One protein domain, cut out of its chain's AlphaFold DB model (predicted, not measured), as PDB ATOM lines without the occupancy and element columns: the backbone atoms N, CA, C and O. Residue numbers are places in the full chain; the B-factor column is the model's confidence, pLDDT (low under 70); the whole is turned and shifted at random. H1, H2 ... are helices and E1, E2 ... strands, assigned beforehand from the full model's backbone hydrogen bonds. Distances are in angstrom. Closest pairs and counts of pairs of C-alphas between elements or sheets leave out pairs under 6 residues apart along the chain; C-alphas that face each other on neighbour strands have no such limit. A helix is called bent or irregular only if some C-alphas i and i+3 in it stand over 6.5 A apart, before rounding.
ATOM      1  N   TRP A   2     -19.091  41.975  47.769       81.25
ATOM      2  CA  TRP A   2     -20.205  42.625  47.051       81.25
ATOM      3  C   TRP A   2     -21.231  41.641  46.473       81.25
ATOM      4  O   TRP A   2     -22.431  41.815  46.676       81.25
ATOM      5  N   TYR A   3     -20.758  40.552  45.864       80.62
ATOM      6  CA  TYR A   3     -21.623  39.466  45.400       80.62
ATOM      7  C   TYR A   3     -22.447  38.837  46.534       80.62
ATOM      8  O   TYR A   3     -23.642  38.615  46.373       80.62
ATOM      9  N   TRP A   4     -21.839  38.625  47.705       76.44
ATOM     10  CA  TRP A   4     -22.514  38.089  48.892       76.44
ATOM     11  C   TRP A   4     -23.595  39.043  49.429       76.44
ATOM     12  O   TRP A   4     -24.676  38.598  49.799       76.44
ATOM     13  N   VAL A   5     -23.352  40.362  49.407       79.88
ATOM     14  CA  VAL A   5     -24.309  41.378  49.889       79.88
ATOM     15  C   VAL A   5     -25.513  41.537  48.953       79.88
ATOM     16  O   VAL A   5     -26.648  41.670  49.423       79.88
ATOM     17  N   PHE A   6     -25.270  41.581  47.639       81.50
ATOM     18  CA  PHE A   6     -26.286  41.935  46.643       81.50
ATOM     19  C   PHE A   6     -26.942  40.737  45.951       81.50
ATOM     20  O   PHE A   6     -28.009  40.930  45.375       81.50
ATOM     21  N   GLN A   7     -26.338  39.542  46.016       77.50
ATOM     22  CA  GLN A   7     -26.848  38.281  45.454       77.50
ATOM     23  C   GLN A   7     -27.495  38.461  44.065       77.50
ATOM     24  O   GLN A   7     -28.707  38.289  43.907       77.50
ATOM     25  N   PRO A   8     -26.716  38.889  43.054       77.62
ATOM     26  CA  PRO A   8     -27.260  39.151  41.730       77.62
ATOM     27  C   PRO A   8     -27.714  37.851  41.060       77.62
ATOM     28  O   PRO A   8     -27.251  36.760  41.390       77.62
ATOM     29  N   LYS A   9     -28.591  37.983  40.060       76.31
ATOM     30  CA  LYS A   9     -28.968  36.853  39.206       76.31
ATOM     31  C   LYS A   9     -27.734  36.292  38.474       76.31
ATOM     32  O   LYS A   9     -26.817  37.061  38.163       76.31
ATOM     33  N   PRO A  10     -27.704  34.977  38.203       72.06
ATOM     34  CA  PRO A  10     -26.632  34.367  37.428       72.06
ATOM     35  C   PRO A  10     -26.584  34.959  36.014       72.06
ATOM     36  O   PRO A  10     -27.617  35.308  35.437       72.06
ATOM     37  N   HIS A  11     -25.371  35.127  35.485       76.12
ATOM     38  CA  HIS A  11     -25.138  35.662  34.142       76.12
ATOM     39  C   HIS A  11     -24.879  34.504  33.176       76.12
ATOM     40  O   HIS A  11     -23.774  34.344  32.659       76.12
ATOM     41  N   ASP A  12     -25.920  33.706  32.927       74.56
ATOM     42  CA  ASP A  12     -25.860  32.476  32.117       74.56
ATOM     43  C   ASP A  12     -25.498  32.723  30.639       74.56
ATOM     44  O   ASP A  12     -25.273  31.785  29.882       74.56
ATOM     45  N   GLN A  13     -25.426  33.987  30.214       75.94
ATOM     46  CA  GLN A  13     -25.012  34.389  28.868       75.94
ATOM     47  C   GLN A  13     -23.508  34.203  28.599       75.94
ATOM     48  O   GLN A  13     -23.105  34.137  27.441       75.94
ATOM     49  N   TYR A  14     -22.682  34.108  29.645       78.25
ATOM     50  CA  TYR A  14     -21.233  33.921  29.530       78.25
ATOM     51  C   TYR A  14     -20.858  32.462  29.821       78.25
ATOM     52  O   TYR A  14     -20.301  32.138  30.870       78.25
ATOM     53  N   LEU A  15     -21.210  31.562  28.902       80.62
ATOM     54  CA  LEU A  15     -20.777  30.161  28.924       80.62
ATOM     55  C   LEU A  15     -19.565  29.996  28.010       80.62
ATOM     56  O   LEU A  15     -19.582  30.468  26.878       80.62
ATOM     57  N   PHE A  16     -18.513  29.339  28.499       79.06
ATOM     58  CA  PHE A  16     -17.305  29.119  27.704       79.06
ATOM     59  C   PHE A  16     -17.554  28.193  26.499       79.06
ATOM     60  O   PHE A  16     -18.284  27.205  26.639       79.06
ATOM     61  N   PRO A  17     -16.879  28.431  25.356       84.19
ATOM     62  CA  PRO A  17     -16.128  29.643  25.006       84.19
ATOM     63  C   PRO A  17     -17.070  30.771  24.550       84.19
ATOM     64  O   PRO A  17     -18.093  30.514  23.915       84.19
ATOM     65  N   TYR A  18     -16.711  32.025  24.827       84.81
ATOM     66  CA  TYR A  18     -17.486  33.183  24.370       84.81
ATOM     67  C   TYR A  18     -16.589  34.353  23.965       84.81
ATOM     68  O   TYR A  18     -15.418  34.429  24.326       84.81
ATOM     69  N   VAL A  19     -17.158  35.296  23.215       83.38
ATOM     70  CA  VAL A  19     -16.481  36.527  22.799       83.38
ATOM     71  C   VAL A  19     -17.051  37.692  23.598       83.38
ATOM     72  O   VAL A  19     -18.270  37.860  23.659       83.38
ATOM     73  N   GLY A  20     -16.184  38.484  24.225       81.88
ATOM     74  CA  GLY A  20     -16.577  39.605  25.078       81.88
ATOM     75  C   GLY A  20     -15.727  40.847  24.837       81.88
ATOM     76  O   GLY A  20     -14.610  40.770  24.329       81.88
ATOM     77  N   GLU A  21     -16.261  42.010  25.202       82.19
ATOM     78  CA  GLU A  21     -15.505  43.262  25.205       82.19
ATOM     79  C   GLU A  21     -14.830  43.448  26.569       82.19
ATOM     80  O   GLU A  21     -15.485  43.408  27.609       82.19
ATOM     81  N   THR A  22     -13.513  43.656  26.566       80.38
ATOM     82  CA  THR A  22     -12.752  43.927  27.793       80.38
ATOM     83  C   THR A  22     -13.195  45.257  28.421       80.38
ATOM     84  O   THR A  22     -13.322  46.263  27.712       80.38
ATOM     85  N   PRO A  23     -13.389  45.322  29.745       76.62
ATOM     86  CA  PRO A  23     -13.912  46.519  30.403       76.62
ATOM     87  C   PRO A  23     -12.914  47.686  30.420       76.62
ATOM     88  O   PRO A  23     -13.333  48.844  30.462       76.62
ATOM     89  N   VAL A  24     -11.609  47.394  30.388       78.62
ATOM     90  CA  VAL A  24     -10.539  48.401  30.443       78.62
ATOM     91  C   VAL A  24     -10.144  48.851  29.040       78.62
ATOM     92  O   VAL A  24     -10.203  50.040  28.726       78.62
ATOM     93  N   SER A  25      -9.765  47.909  28.171       75.88
ATOM     94  CA  SER A  25      -9.203  48.235  26.856       75.88
ATOM     95  C   SER A  25     -10.251  48.422  25.750       75.88
ATOM     96  O   SER A  25      -9.910  48.917  24.672       75.88
ATOM     97  N   ARG A  26     -11.520  48.050  26.003       79.12
ATOM     98  CA  ARG A  26     -12.633  48.043  25.028       79.12
ATOM     99  C   ARG A  26     -12.355  47.242  23.756       79.12
ATOM    100  O   ARG A  26     -12.974  47.442  22.712       79.12
ATOM    101  N   LYS A  27     -11.382  46.335  23.819       82.38
ATOM    102  CA  LYS A  27     -11.093  45.396  22.739       82.38
ATOM    103  C   LYS A  27     -11.960  44.162  22.891       82.38
ATOM    104  O   LYS A  27     -12.303  43.764  24.002       82.38
ATOM    105  N   VAL A  28     -12.285  43.558  21.758       83.25
ATOM    106  CA  VAL A  28     -12.977  42.275  21.704       83.25
ATOM    107  C   VAL A  28     -11.939  41.168  21.910       83.25
ATOM    108  O   VAL A  28     -10.956  41.117  21.171       83.25
ATOM    109  N   LYS A  29     -12.141  40.321  22.923       84.31
ATOM    110  CA  LYS A  29     -11.280  39.182  23.281       84.31
ATOM    111  C   LYS A  29     -12.126  37.907  23.317       84.31
ATOM    112  O   LYS A  29     -13.314  37.947  23.648       84.31
ATOM    113  N   GLU A  30     -11.519  36.788  22.948       84.12
ATOM    114  CA  GLU A  30     -12.119  35.463  23.110       84.12
ATOM    115  C   GLU A  30     -11.753  34.925  24.495       84.12
ATOM    116  O   GLU A  30     -10.576  34.878  24.851       84.12
ATOM    117  N   PHE A  31     -12.764  34.548  25.270       84.62
ATOM    118  CA  PHE A  31     -12.623  33.963  26.597       84.62
ATOM    119  C   PHE A  31     -12.842  32.458  26.479       84.62
ATOM    120  O   PHE A  31     -13.950  32.002  26.173       84.62
ATOM    121  N   ASN A  32     -11.782  31.690  26.719       84.56
ATOM    122  CA  ASN A  32     -11.793  30.233  26.615       84.56
ATOM    123  C   ASN A  32     -11.771  29.575  27.996       84.56
ATOM    124  O   ASN A  32     -12.427  28.551  28.202       84.56
ATOM    125  N   HIS A  33     -11.046  30.177  28.940       87.06
ATOM    126  CA  HIS A  33     -10.861  29.653  30.288       87.06
ATOM    127  C   HIS A  33     -11.046  30.725  31.364       87.06
ATOM    128  O   HIS A  33     -11.056  31.925  31.103       87.06
ATOM    129  N   VAL A  34     -11.195  30.270  32.611       85.25
ATOM    130  CA  VAL A  34     -11.327  31.154  33.780       85.25
ATOM    131  C   VAL A  34     -10.073  32.016  33.970       85.25
ATOM    132  O   VAL A  34     -10.186  33.162  34.397       85.25
ATOM    133  N   ASP A  35      -8.901  31.510  33.584       85.75
ATOM    134  CA  ASP A  35      -7.637  32.253  33.644       85.75
ATOM    135  C   ASP A  35      -7.685  33.544  32.811       85.75
ATOM    136  O   ASP A  35      -7.234  34.588  33.281       85.75
ATOM    137  N   ASP A  36      -8.347  33.520  31.646       84.19
ATOM    138  CA  ASP A  36      -8.536  34.709  30.804       84.19
ATOM    139  C   ASP A  36      -9.339  35.798  31.537       84.19
ATOM    140  O   ASP A  36      -9.129  36.989  31.318       84.19
ATOM    141  N   ILE A  37     -10.262  35.402  32.423       86.12
ATOM    142  CA  ILE A  37     -11.036  36.330  33.257       86.12
ATOM    143  C   ILE A  37     -10.143  36.907  34.363       86.12
ATOM    144  O   ILE A  37     -10.233  38.100  34.653       86.12
ATOM    145  N   TYR A  38      -9.277  36.093  34.975       86.56
ATOM    146  CA  TYR A  38      -8.347  36.557  36.010       86.56
ATOM    147  C   TYR A  38      -7.331  37.573  35.479       86.56
ATOM    148  O   TYR A  38      -7.016  38.530  36.191       86.56
ATOM    149  N   GLU A  39      -6.866  37.419  34.238       87.50
ATOM    150  CA  GLU A  39      -6.020  38.420  33.575       87.50
ATOM    151  C   GLU A  39      -6.719  39.782  33.495       87.50
ATOM    152  O   GLU A  39      -6.165  40.795  33.923       87.50
ATOM    153  N   GLU A  40      -7.971  39.810  33.032       86.62
ATOM    154  CA  GLU A  40      -8.744  41.053  32.937       86.62
ATOM    155  C   GLU A  40      -9.032  41.650  34.321       86.62
ATOM    156  O   GLU A  40      -8.992  42.865  34.508       86.62
ATOM    157  N   VAL A  41      -9.284  40.809  35.329       87.81
ATOM    158  CA  VAL A  41      -9.439  41.255  36.722       87.81
ATOM    159  C   VAL A  41      -8.162  41.930  37.232       87.81
ATOM    160  O   VAL A  41      -8.246  42.963  37.903       87.81
ATOM    161  N   ALA A  42      -6.986  41.399  36.892       87.69
ATOM    162  CA  ALA A  42      -5.710  42.017  37.238       87.69
ATOM    163  C   ALA A  42      -5.516  43.361  36.514       87.69
ATOM    164  O   ALA A  42      -5.087  44.333  37.139       87.69
ATOM    165  N   GLU A  43      -5.887  43.460  35.234       87.44
ATOM    166  CA  GLU A  43      -5.859  44.730  34.497       87.44
ATOM    167  C   GLU A  43      -6.776  45.785  35.125       87.44
ATOM    168  O   GLU A  43      -6.353  46.926  35.315       87.44
ATOM    169  N   ILE A  44      -7.997  45.407  35.518       86.81
ATOM    170  CA  ILE A  44      -8.928  46.299  36.228       86.81
ATOM    171  C   ILE A  44      -8.303  46.795  37.532       86.81
ATOM    172  O   ILE A  44      -8.350  47.988  37.823       86.81
ATOM    173  N   SER A  45      -7.695  45.893  38.308       84.75
ATOM    174  CA  SER A  45      -7.048  46.256  39.568       84.75
ATOM    175  C   SER A  45      -5.893  47.240  39.361       84.75
ATOM    176  O   SER A  45      -5.705  48.135  40.182       84.75
ATOM    177  N   ASN A  46      -5.132  47.099  38.274       84.88
ATOM    178  CA  ASN A  46      -4.019  47.991  37.943       84.88
ATOM    179  C   ASN A  46      -4.483  49.347  37.389       84.88
ATOM    180  O   ASN A  46      -3.811  50.356  37.590       84.88
ATOM    181  N   ALA A  47      -5.621  49.374  36.695       83.44
ATOM    182  CA  ALA A  47      -6.215  50.584  36.130       83.44
ATOM    183  C   ALA A  47      -7.089  51.365  37.131       83.44
ATOM    184  O   ALA A  47      -7.678  52.381  36.765       83.44
ATOM    185  N   SER A  48      -7.203  50.892  38.375       80.88
ATOM    186  CA  SER A  48      -8.039  51.513  39.400       80.88
ATOM    187  C   SER A  48      -7.559  52.926  39.752       80.88
ATOM    188  O   SER A  48      -6.432  53.135  40.197       80.88
ATOM    189  N   ASP A  49      -8.456  53.908  39.626       77.56
ATOM    190  CA  ASP A  49      -8.210  55.325  39.944       77.56
ATOM    191  C   ASP A  49      -8.179  55.607  41.466       77.56
ATOM    192  O   ASP A  49      -8.048  56.761  41.886       77.56
ATOM    193  N   GLY A  50      -8.430  54.599  42.313       76.75
ATOM    194  CA  GLY A  50      -8.521  54.730  43.775       76.75
ATOM    195  C   GLY A  50      -9.741  55.512  44.292       76.75
ATOM    196  O   GLY A  50      -9.926  55.659  45.500       76.75
ATOM    197  N   LYS A  51     -10.610  56.008  43.401       79.50
ATOM    198  CA  LYS A  51     -11.865  56.704  43.760       79.50
ATOM    199  C   LYS A  51     -12.899  55.766  44.386       79.50
ATOM    200  O   LYS A  51     -13.791  56.220  45.102       79.50
ATOM    201  N   ARG A  52     -12.824  54.479  44.060       81.44
ATOM    202  CA  ARG A  52     -13.678  53.407  44.577       81.44
ATOM    203  C   ARG A  52     -12.787  52.299  45.109       81.44
ATOM    204  O   ARG A  52     -11.617  52.213  44.748       81.44
ATOM    205  N   THR A  53     -13.337  51.467  45.985       86.19
ATOM    206  CA  THR A  53     -12.609  50.279  46.425       86.19
ATOM    207  C   THR A  53     -12.515  49.286  45.269       86.19
ATOM    208  O   THR A  53     -13.421  49.225  44.431       86.19
ATOM    209  N   ILE A  54     -11.444  48.491  45.222       86.75
ATOM    210  CA  ILE A  54     -11.246  47.491  44.162       86.75
ATOM    211  C   ILE A  54     -12.453  46.546  44.106       86.75
ATOM    212  O   ILE A  54     -12.985  46.281  43.029       86.75
ATOM    213  N   GLY A  55     -12.974  46.113  45.262       85.81
ATOM    214  CA  GLY A  55     -14.165  45.268  45.316       85.81
ATOM    215  C   GLY A  55     -15.402  45.920  44.690       85.81
ATOM    216  O   GLY A  55     -16.198  45.236  44.042       85.81
ATOM    217  N   GLN A  56     -15.551  47.239  44.832       86.12
ATOM    218  CA  GLN A  56     -16.636  47.994  44.212       86.12
ATOM    219  C   GLN A  56     -16.465  48.109  42.694       86.12
ATOM    220  O   GLN A  56     -17.452  48.026  41.966       86.12
ATOM    221  N   GLU A  57     -15.246  48.320  42.201       87.56
ATOM    222  CA  GLU A  57     -14.979  48.397  40.760       87.56
ATOM    223  C   GLU A  57     -15.204  47.053  40.077       87.56
ATOM    224  O   GLU A  57     -15.957  46.980  39.104       87.56
ATOM    225  N   LEU A  58     -14.664  45.980  40.655       87.44
ATOM    226  CA  LEU A  58     -14.882  44.614  40.188       87.44
ATOM    227  C   LEU A  58     -16.371  44.258  40.154       87.44
ATOM    228  O   LEU A  58     -16.847  43.678  39.180       87.44
ATOM    229  N   TRP A  59     -17.137  44.674  41.166       87.50
ATOM    230  CA  TRP A  59     -18.585  44.473  41.194       87.50
ATOM    231  C   TRP A  59     -19.317  45.094  39.995       87.50
ATOM    232  O   TRP A  59     -20.282  44.511  39.501       87.50
ATOM    233  N   TYR A  60     -18.886  46.264  39.524       86.69
ATOM    234  CA  TYR A  60     -19.513  46.927  38.380       86.69
ATOM    235  C   TYR A  60     -19.013  46.413  37.035       86.69
ATOM    236  O   TYR A  60     -19.788  46.399  36.082       86.69
ATOM    237  N   LEU A  61     -17.739  46.032  36.951       87.44
ATOM    238  CA  LEU A  61     -17.091  45.721  35.682       87.44
ATOM    239  C   LEU A  61     -17.216  44.247  35.298       87.44
ATOM    240  O   LEU A  61     -17.504  43.973  34.139       87.44
ATOM    241  N   ILE A  62     -17.081  43.305  36.241       88.00
ATOM    242  CA  ILE A  62     -17.130  41.860  35.941       88.00
ATOM    243  C   ILE A  62     -18.419  41.461  35.204       88.00
ATOM    244  O   ILE A  62     -18.311  40.838  34.150       88.00
ATOM    245  N   PRO A  63     -19.629  41.853  35.658       86.62
ATOM    246  CA  PRO A  63     -20.870  41.452  34.991       86.62
ATOM    247  C   PRO A  63     -21.018  41.948  33.544       86.62
ATOM    248  O   PRO A  63     -21.904  41.477  32.836       86.62
ATOM    249  N   LEU A  64     -20.196  42.914  33.112       85.00
ATOM    250  CA  LEU A  64     -20.227  43.447  31.748       85.00
ATOM    251  C   LEU A  64     -19.555  42.517  30.734       85.00
ATOM    252  O   LEU A  64     -19.852  42.614  29.545       85.00
ATOM    253  N   PHE A  65     -18.657  41.638  31.185       84.81
ATOM    254  CA  PHE A  65     -17.858  40.800  30.291       84.81
ATOM    255  C   PHE A  65     -17.736  39.338  30.727       84.81
ATOM    256  O   PHE A  65     -17.298  38.520  29.926       84.81
ATOM    257  N   ALA A  66     -18.098  38.981  31.960       86.69
ATOM    258  CA  ALA A  66     -17.960  37.624  32.476       86.69
ATOM    259  C   ALA A  66     -19.058  37.270  33.486       86.69
ATOM    260  O   ALA A  66     -19.635  38.140  34.143       86.69
ATOM    261  N   ASN A  67     -19.324  35.970  33.657       86.00
ATOM    262  CA  ASN A  67     -20.149  35.503  34.769       86.00
ATOM    263  C   ASN A  67     -19.323  35.568  36.068       86.00
ATOM    264  O   ASN A  67     -18.339  34.834  36.190       86.00
ATOM    265  N   PRO A  68     -19.720  36.382  37.071       84.94
ATOM    266  CA  PRO A  68     -18.968  36.502  38.317       84.94
ATOM    267  C   PRO A  68     -18.822  35.183  39.079       84.94
ATOM    268  O   PRO A  68     -17.899  35.056  39.874       84.94
ATOM    269  N   GLN A  69     -19.711  34.207  38.849       84.69
ATOM    270  CA  GLN A  69     -19.670  32.905  39.518       84.69
ATOM    271  C   GLN A  69     -18.380  32.127  39.258       84.69
ATOM    272  O   GLN A  69     -17.957  31.390  40.139       84.69
ATOM    273  N   TYR A  70     -17.717  32.331  38.116       84.88
ATOM    274  CA  TYR A  70     -16.435  31.675  37.835       84.88
ATOM    275  C   TYR A  70     -15.303  32.122  38.766       84.88
ATOM    276  O   TYR A  70     -14.318  31.410  38.910       84.88
ATOM    277  N   LEU A  71     -15.444  33.287  39.400       83.75
ATOM    278  CA  LEU A  71     -14.451  33.854  40.315       83.75
ATOM    279  C   LEU A  71     -14.782  33.569  41.786       83.75
ATOM    280  O   LEU A  71     -14.017  33.931  42.681       83.75
ATOM    281  N   LEU A  72     -15.947  32.976  42.057       83.69
ATOM    282  CA  LEU A  72     -16.389  32.667  43.406       83.69
ATOM    283  C   LEU A  72     -15.915  31.266  43.777       83.69
ATOM    284  O   LEU A  72     -16.310  30.284  43.160       83.69
TER     285      LEU A  72
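Overview. This is residues 2 to 72 of the 130 residues of an uncharacterized protein of Flammeovirgaceae bacterium (UniProt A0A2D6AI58). A small hairpin of two short strands, E1 and E2, lies at one side of the model, toward the open end of a V made by the two longer helices, H2 and H3. The short helix H4 is also near the V's open end, and H1 is on the far side of H3 from the hairpin, joined to it by a long link. The printed part has 71 residues, with four named helices and two named strands in the order H1, E1, E2, H2, H3, H4, and its class is mostly helix. The two-stranded sheet, E1 - E2, is antiparallel. The whole is compact, with a radius of gyration of the C-alphas of 11.7 A, and the C-alphas span 32 by 27 by 17 A.

Arrangement. E1, residues 18 to 21, and E2, residues 28 to 31, form a hairpin, antiparallel with 144 degrees between their directions. N 20 and O 29 are 3.0 A apart and N 31 and O 18 are 2.8 A apart, both within hydrogen-bond range. The closest C-alphas of E2 and H2, residues 34 to 46, are those of Phe 31 and Ile 37, 7.2 A apart. H2 touches H3, residues 54 to 64, with residues 41 to 45 alone; the closest C-alphas are those of Ser 45 and Ile 54, 6.3 A apart. They run opposite ways at a steep tilt of 48 degrees. With residues 34 to 38 alone, H2 only just touches H4, residues 68 to 71, with 3 pairs of C-alphas within 8 A; the closest are those of Val 34 and Tyr 70, 6.5 A apart. H3 and H4 are close but not clearly touching, the C-alphas of Ile 62 and Pro 68 being 6.1 A apart. H1, residues 2 to 6, touches H3, with the C-alphas of Trp 2 and Trp 59 closest at 6.4 A. Among the pairs that are apart are H1 and H2, and E1 and H2. In H1 and H2 every O i to N i+4 pair is within hydrogen-bond range, in H3 5 of 7 are, and H4 is too short for such a pair.

Along the chain. E1 begins at C-alpha 18, (-17.486, 33.183, 24.370), and is 10.3 A long; E2 is 9.7 A. H2 is 18.8 A long, from C-alpha 34 at (-11.327, 31.154, 33.780) to C-alpha 46. H3 is 15.8 A long and only just irregular: C-alphas 60 and 63 are 6.6 A apart. H1 is 6.1 A long, and H4, 5.6 A, ends at C-alpha 71, (-14.451, 33.854, 40.315).

Size, cuts and confidence. The two C-alphas farthest apart are those of Pro 17 and Lys 51, 33.2 A. The printed part has no cut. The link from H1 to E1, 11 residues, is long; those from E2 to H2 and from H3 to H4 are tight. The mean pLDDT of the printed part is 82.9, and no printed residue is under 70.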